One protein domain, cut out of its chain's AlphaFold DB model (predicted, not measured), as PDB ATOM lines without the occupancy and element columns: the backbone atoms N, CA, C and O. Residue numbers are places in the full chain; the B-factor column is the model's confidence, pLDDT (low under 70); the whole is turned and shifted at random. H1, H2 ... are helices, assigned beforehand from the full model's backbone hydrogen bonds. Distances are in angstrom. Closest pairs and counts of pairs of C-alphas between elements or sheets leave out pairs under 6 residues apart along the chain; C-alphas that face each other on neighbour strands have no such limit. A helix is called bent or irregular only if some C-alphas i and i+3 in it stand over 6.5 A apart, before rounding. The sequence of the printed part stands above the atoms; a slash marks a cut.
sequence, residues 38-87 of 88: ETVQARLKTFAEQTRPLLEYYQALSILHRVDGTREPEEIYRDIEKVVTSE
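AT A GLANCE: This is residues 38 to 87 of the 88 residues of the protein "Adenylate kinase" of Acidobacteria bacterium (UniProt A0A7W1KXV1). The model is an open, flat zigzag of three helices that touch one another nowhere: H1 sticks out as a free arm and leads through a tight link into the short H2, a long link then folds back, and H3 turns again beside that link to run roughly the same way as H1. The printed part has 50 residues with three named helices, H1, H2 and H3 in that order, and no named strand; the class is all helix. The whole is loose, with a radius of gyration of the C-alphas of 13.9 A, and spans 38 by 29 by 10 A.

IN THESE COORDINATES: H1 is residues 38 to 51, 19.0 A from first to last C-alpha, and begins with C-alpha 38 at (118.398, 84.588, 109.146). H1 is neither bent nor irregular, but only just: C-alphas 48 and 51 are 6.1 A apart. H2 is residues 54 to 60, with C-alpha 60 at (121.092, 90.038, 75.842). H3 is residues 73 to 85, 18.0 A long between the same kind of points, and ends with C-alpha 85 at (106.476, 74.519, 73.289).

HOW THE PARTS SIT: H1 and H2 meet only through their link of 2 residues, a tight link. H1 and H3 are apart, with no C-alpha of the one within 8 A of the other. H2 and H3, which follow each other in the chain, are apart too, with no C-alpha of H2 within 8 A of a C-alpha of H3. Residues 38 to 53, of which 38 to 51 belong to H1, stand free, and so do residues 57 to 63, of which 57 to 60 belong to H2. In H1, H2 and H3 every O i to N i+4 pair is within hydrogen-bond range.

THE WHOLE: The C-alphas farthest apart are those of Glu 38 and Glu 87, at 41.7 A. The printed part has no cut. The link from H2 to H3, residues 61 to 72, is long. The mean pLDDT of the printed part is 95.4, and residue 87 is under 70.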
ATOM      1  N   GLU A  38     117.048  84.052 109.350       97.94
ATOM      2  CA  GLU A  38     118.398  84.588 109.146       97.94
ATOM      3  C   GLU A  38     119.024  84.030 107.860       97.94
ATOM      4  O   GLU A  38     119.494  84.782 107.000       97.94
ATOM      5  N   THR A  39     118.942  82.712 107.677       97.75
ATOM      6  CA  THR A  39     119.507  82.042 106.502       97.75
ATOM      7  C   THR A  39     118.747  82.407 105.228       97.75
ATOM      8  O   THR A  39     119.366  82.661 104.194       97.75
ATOM      9  N   VAL A  40     117.417  82.518 105.289       97.44
ATOM     10  CA  VAL A  40     116.591  82.961 104.153       97.44
ATOM     11  C   VAL A  40     116.956  84.386 103.732       97.44
ATOM     12  O   VAL A  40     117.147  84.638 102.541       97.44
ATOM     13  N   GLN A  41     117.123  85.313 104.679       98.25
ATOM     14  CA  GLN A  41     117.539  86.687 104.380       98.25
ATOM     15  C   GLN A  41     118.917  86.735 103.710       98.25
ATOM     16  O   GLN A  41     119.082  87.410 102.689       98.25
ATOM     17  N   ALA A  42     119.888  85.982 104.235       98.06
ATOM     18  CA  ALA A  42     121.216  85.879 103.637       98.06
ATOM     19  C   ALA A  42     121.151  85.320 102.205       98.06
ATOM     20  O   ALA A  42     121.727  85.905 101.287       98.06
ATOM     21  N   ARG A  43     120.377  84.248 101.983       97.75
ATOM     22  CA  ARG A  43     120.196  83.635 100.657       97.75
ATOM     23  C   ARG A  43     119.539  84.584  99.656       97.75
ATOM     24  O   ARG A  43     119.972  84.628  98.507       97.75
ATOM     25  N   LEU A  44     118.543  85.369 100.073       97.94
ATOM     26  CA  LEU A  44     117.905  86.369  99.208       97.94
ATOM     27  C   LEU A  44     118.872  87.491  98.816       97.94
ATOM     28  O   LEU A  44     118.884  87.908  97.655       97.94
ATOM     29  N   LYS A  45     119.722  87.943  99.746       98.19
ATOM     30  CA  LYS A  45     120.786  88.908  99.443       98.19
ATOM     31  C   LYS A  45     121.775  88.333  98.425       98.19
ATOM     32  O   LYS A  45     122.020  88.962  97.398       98.19
ATOM     33  N   THR A  46     122.276  87.120  98.659       98.12
ATOM     34  CA  THR A  46     123.189  86.443  97.727       98.12
ATOM     35  C   THR A  46     122.555  86.249  96.350       98.12
ATOM     36  O   THR A  46     123.200  86.524  95.344       98.12
ATOM     37  N   PHE A  47     121.280  85.855  96.278       97.69
ATOM     38  CA  PHE A  47     120.547  85.757  95.014       97.69
ATOM     39  C   PHE A  47     120.498  87.105  94.278       97.69
ATOM     40  O   PHE A  47     120.765  87.164  93.077       97.69
ATOM     41  N   ALA A  48     120.198  88.198  94.988       97.62
ATOM     42  CA  ALA A  48     120.127  89.534  94.399       97.62
ATOM     43  C   ALA A  48     121.480  90.035  93.863       97.62
ATOM     44  O   ALA A  48     121.501  90.769  92.871       97.62
ATOM     45  N   GLU A  49     122.581  89.644  94.508       97.94
ATOM     46  CA  GLU A  49     123.950  90.031  94.145       97.94
ATOM     47  C   GLU A  49     124.545  89.146  93.041       97.94
ATOM     48  O   GLU A  49     125.208  89.657  92.145       97.94
ATOM     49  N   GLN A  50     124.313  87.832  93.092       97.31
ATOM     50  CA  GLN A  50     125.031  86.860  92.258       97.31
ATOM     51  C   GLN A  50     124.166  86.245  91.160       97.31
ATOM     52  O   GLN A  50     124.652  85.988  90.062       97.31
ATOM     53  N   THR A  51     122.881  86.004  91.425       96.81
ATOM     54  CA  THR A  51     121.990  85.312  90.480       96.81
ATOM     55  C   THR A  51     121.182  86.293  89.639       96.81
ATOM     56  O   THR A  51     121.034  86.090  88.437       96.81
ATOM     57  N   ARG A  52     120.687  87.388  90.227       96.62
ATOM     58  CA  ARG A  52     119.879  88.393  89.515       96.62
ATOM     59  C   ARG A  52     120.571  88.988  88.274       96.62
ATOM     60  O   ARG A  52     119.863  89.155  87.281       96.62
ATOM     61  N   PRO A  53     121.897  89.255  88.255       97.69
ATOM     62  CA  PRO A  53     122.577  89.739  87.048       97.69
ATOM     63  C   PRO A  53     122.504  88.778  85.851       97.69
ATOM     64  O   PRO A  53     122.612  89.214  84.709       97.69
ATOM     65  N   LEU A  54     122.246  87.479  86.073       97.62
ATOM     66  CA  LEU A  54     122.053  86.522  84.976       97.62
ATOM     67  C   LEU A  54     120.840  86.870  84.102       97.62
ATOM     68  O   LEU A  54     120.807  86.489  82.934       97.62
ATOM     69  N   LEU A  55     119.865  87.624  84.625       97.56
ATOM     70  CA  LEU A  55     118.751  88.125  83.819       97.56
ATOM     71  C   LEU A  55     119.243  89.014  82.673       97.56
ATOM     72  O   LEU A  55     118.743  88.879  81.562       97.56
ATOM     73  N   GLU A  56     120.228  89.882  82.917       97.06
ATOM     74  CA  GLU A  56     120.802  90.753  81.882       97.06
ATOM     75  C   GLU A  56     121.510  89.923  80.808       97.06
ATOM     76  O   GLU A  56     121.332  90.168  79.615       97.06
ATOM     77  N   TYR A  57     122.245  88.890  81.228       98.00
ATOM     78  CA  TYR A  57     122.927  87.966  80.324       98.00
ATOM     79  C   TYR A  57     121.946  87.237  79.391       98.00
ATOM     80  O   TYR A  57     122.086  87.305  78.170       98.00
ATOM     81  N   TYR A  58     120.913  86.585  79.936       98.00
ATOM     82  CA  TYR A  58     119.930  85.863  79.116       98.00
ATOM     83  C   TYR A  58     119.035  86.798  78.295       98.00
ATOM     84  O   TYR A  58     118.605  86.434  77.199       98.00
ATOM     85  N   GLN A  59     118.783  88.014  78.787       97.38
ATOM     86  CA  GLN A  59     118.074  89.040  78.026       97.38
ATOM     87  C   GLN A  59     118.891  89.505  76.815       97.38
ATOM     88  O   GLN A  59     118.324  89.646  75.735       97.38
ATOM     89  N   ALA A  60     120.209  89.686  76.957       98.00
ATOM     90  CA  ALA A  60     121.092  90.038  75.842       98.00
ATOM     91  C   ALA A  60     121.134  88.948  74.755       98.00
ATOM     92  O   ALA A  60     121.263  89.256  73.573       98.00
ATOM     93  N   LEU A  61     120.965  87.683  75.145       97.75
ATOM     94  CA  LEU A  61     120.838  86.551  74.225       97.75
ATOM     95  C   LEU A  61     119.446  86.430  73.583       97.75
ATOM     96  O   LEU A  61     119.257  85.575  72.726       97.75
ATOM     97  N   SER A  62     118.479  87.270  73.967       96.44
ATOM     98  CA  SER A  62     117.086  87.222  73.489       96.44
ATOM     99  C   SER A  62     116.368  85.885  73.736       96.44
ATOM    100  O   SER A  62     115.394  85.582  73.060       96.44
ATOM    101  N   ILE A  63     116.820  85.111  74.730       95.19
ATOM    102  CA  ILE A  63     116.231  83.814  75.130       95.19
ATOM    103  C   ILE A  63     115.585  83.860  76.523       95.19
ATOM    104  O   ILE A  63     115.174  82.839  77.070       95.19
ATOM    105  N   LEU A  64     115.528  85.039  77.151       96.56
ATOM    106  CA  LEU A  64     114.884  85.206  78.450       96.56
ATOM    107  C   LEU A  64     113.363  85.297  78.294       96.56
ATOM    108  O   LEU A  64     112.845  86.286  77.778       96.56
ATOM    109  N   HIS A  65     112.656  84.342  78.888       96.38
ATOM    110  CA  HIS A  65     111.210  84.400  79.086       96.38
ATOM    111  C   HIS A  65     110.885  84.630  80.565       96.38
ATOM    112  O   HIS A  65     111.573  84.125  81.454       96.38
ATOM    113  N   ARG A  66     109.842  85.419  80.845       95.75
ATOM    114  CA  ARG A  66     109.392  85.733  82.210       95.75
ATOM    115  C   ARG A  66     108.045  85.075  82.472       95.75
ATOM    116  O   ARG A  66     107.127  85.239  81.676       95.75
ATOM    117  N   VAL A  67     107.934  84.398  83.610       96.62
ATOM    118  CA  VAL A  67     106.696  83.780  84.104       96.62
ATOM    119  C   VAL A  67     106.435  84.288  85.522       96.62
ATOM    120  O   VAL A  67     107.370  84.430  86.312       96.62
ATOM    121  N   ASP A  68     105.177  84.596  85.834       96.69
ATOM    122  CA  ASP A  68     104.754  85.003  87.175       96.69
ATOM    123  C   ASP A  68     104.643  83.781  88.097       96.69
ATOM    124  O   ASP A  68     103.738  82.965  87.952       96.69
ATOM    125  N   GLY A  69     105.571  83.665  89.049       95.56
ATOM    126  CA  GLY A  69     105.635  82.561  90.009       95.56
ATOM    127  C   GLY A  69     104.746  82.717  91.250       95.56
ATOM    128  O   GLY A  69     104.946  81.973  92.205       95.56
ATOM    129  N   THR A  70     103.827  83.688  91.285       95.50
ATOM    130  CA  THR A  70     102.962  83.961  92.457       95.50
ATOM    131  C   THR A  70     101.538  83.402  92.336       95.50
ATOM    132  O   THR A  70     100.697  83.663  93.195       95.50
ATOM    133  N   ARG A  71     101.267  82.633  91.276       94.62
ATOM    134  CA  ARG A  71      99.962  82.034  90.949       94.62
ATOM    135  C   ARG A  71      99.885  80.562  91.376       94.62
ATOM    136  O   ARG A  71     100.853  80.004  91.885       94.62
ATOM    137  N   GLU A  72      98.740  79.927  91.138       94.00
ATOM    138  CA  GLU A  72      98.566  78.490  91.382       94.00
ATOM    139  C   GLU A  72      99.541  77.641  90.537       94.00
ATOM    140  O   GLU A  72      99.806  77.986  89.377       94.00
ATOM    141  N   PRO A  73     100.065  76.517  91.067       93.75
ATOM    142  CA  PRO A  73     101.062  75.690  90.383       93.75
ATOM    143  C   PRO A  73     100.669  75.269  88.962       93.75
ATOM    144  O   PRO A  73     101.497  75.331  88.050       93.75
ATOM    145  N   GLU A  74      99.410  74.891  88.736       95.81
ATOM    146  CA  GLU A  74      98.909  74.490  87.419       95.81
ATOM    147  C   GLU A  74      98.876  75.659  86.427       95.81
ATOM    148  O   GLU A  74      99.016  75.453  85.221       95.81
ATOM    149  N   GLU A  75      98.670  76.889  86.903       96.31
ATOM    150  CA  GLU A  75      98.723  78.089  86.064       96.31
ATOM    151  C   GLU A  75     100.159  78.397  85.647       96.31
ATOM    152  O   GLU A  75     100.419  78.603  84.460       96.31
ATOM    153  N   ILE A  76     101.086  78.344  86.607       97.00
ATOM    154  CA  ILE A  76     102.522  78.533  86.367       97.00
ATOM    155  C   ILE A  76     103.032  77.481  85.376       97.00
ATOM    156  O   ILE A  76     103.729  77.824  84.422       97.00
ATOM    157  N   TYR A  77     102.652  76.211  85.560       97.00
ATOM    158  CA  TYR A  77     103.043  75.120  84.667       97.00
ATOM    159  C   TYR A  77     102.614  75.383  83.221       97.00
ATOM    160  O   TYR A  77     103.439  75.277  82.318       97.00
ATOM    161  N   ARG A  78     101.356  75.790  82.995       96.88
ATOM    162  CA  ARG A  78     100.860  76.105  81.643       96.88
ATOM    163  C   ARG A  78     101.595  77.277  81.006       96.88
ATOM    164  O   ARG A  78     101.812  77.274  79.797       96.88
ATOM    165  N   ASP A  79     101.950  78.295  81.786       96.25
ATOM    166  CA  ASP A  79     102.684  79.446  81.259       96.25
ATOM    167  C   ASP A  79     104.131  79.066  80.888       96.25
ATOM    168  O   ASP A  79     104.626  79.513  79.853       96.25
ATOM    169  N   ILE A  80     104.772  78.172  81.651       96.75
ATOM    170  CA  ILE A  80     106.080  77.591  81.296       96.75
ATOM    171  C   ILE A  80     105.967  76.686  80.061       96.75
ATOM    172  O   ILE A  80     106.785  76.798  79.149       96.75
ATOM    173  N   GLU A  81     104.964  75.808  80.005       96.88
ATOM    174  CA  GLU A  81     104.736  74.897  78.879       96.88
ATOM    175  C   GLU A  81     104.593  75.675  77.573       96.88
ATOM    176  O   GLU A  81     105.285  75.364  76.606       96.88
ATOM    177  N   LYS A  82     103.775  76.736  77.553       95.69
ATOM    178  CA  LYS A  82     103.646  77.617  76.383       95.69
ATOM    179  C   LYS A  82     104.990  78.176  75.940       95.69
ATOM    180  O   LYS A  82     105.273  78.142  74.756       95.69
ATOM    181  N   VAL A  83     105.819  78.663  76.866       94.81
ATOM    182  CA  VAL A  83     107.148  79.198  76.528       94.81
ATOM    183  C   VAL A  83     108.010  78.137  75.844       94.81
ATOM    184  O   VAL A  83     108.571  78.406  74.789       94.81
ATOM    185  N   VAL A  84     108.081  76.931  76.412       93.69
ATOM    186  CA  VAL A  84     108.964  75.855  75.925       93.69
ATOM    187  C   VAL A  84     108.438  75.194  74.646       93.69
ATOM    188  O   VAL A  84     109.223  74.710  73.839       93.69
ATOM    189  N   THR A  85     107.119  75.159  74.451       91.94
ATOM    190  CA  THR A  85     106.476  74.519  73.289       91.94
ATOM    191  C   THR A  85     106.170  75.485  72.148       91.94
ATOM    192  O   THR A  85     105.878  75.031  71.049       91.94
ATOM    193  N   SER A  86     106.252  76.801  72.378       71.31
ATOM    194  CA  SER A  86     106.010  77.829  71.351       71.31
ATOM    195  C   SER A  86     107.119  77.971  70.299       71.31
ATOM    196  O   SER A  86     107.048  78.881  69.476       71.31
ATOM    197  N   GLU A  87     108.121  77.089  70.302       56.19
ATOM    198  CA  GLU A  87     109.066  76.953  69.192       56.19
ATOM    199  C   GLU A  87     108.416  76.163  68.036       56.19
ATOM    200  O   GLU A  87     108.601  74.951  67.909       56.19
TER     201      GLU A  87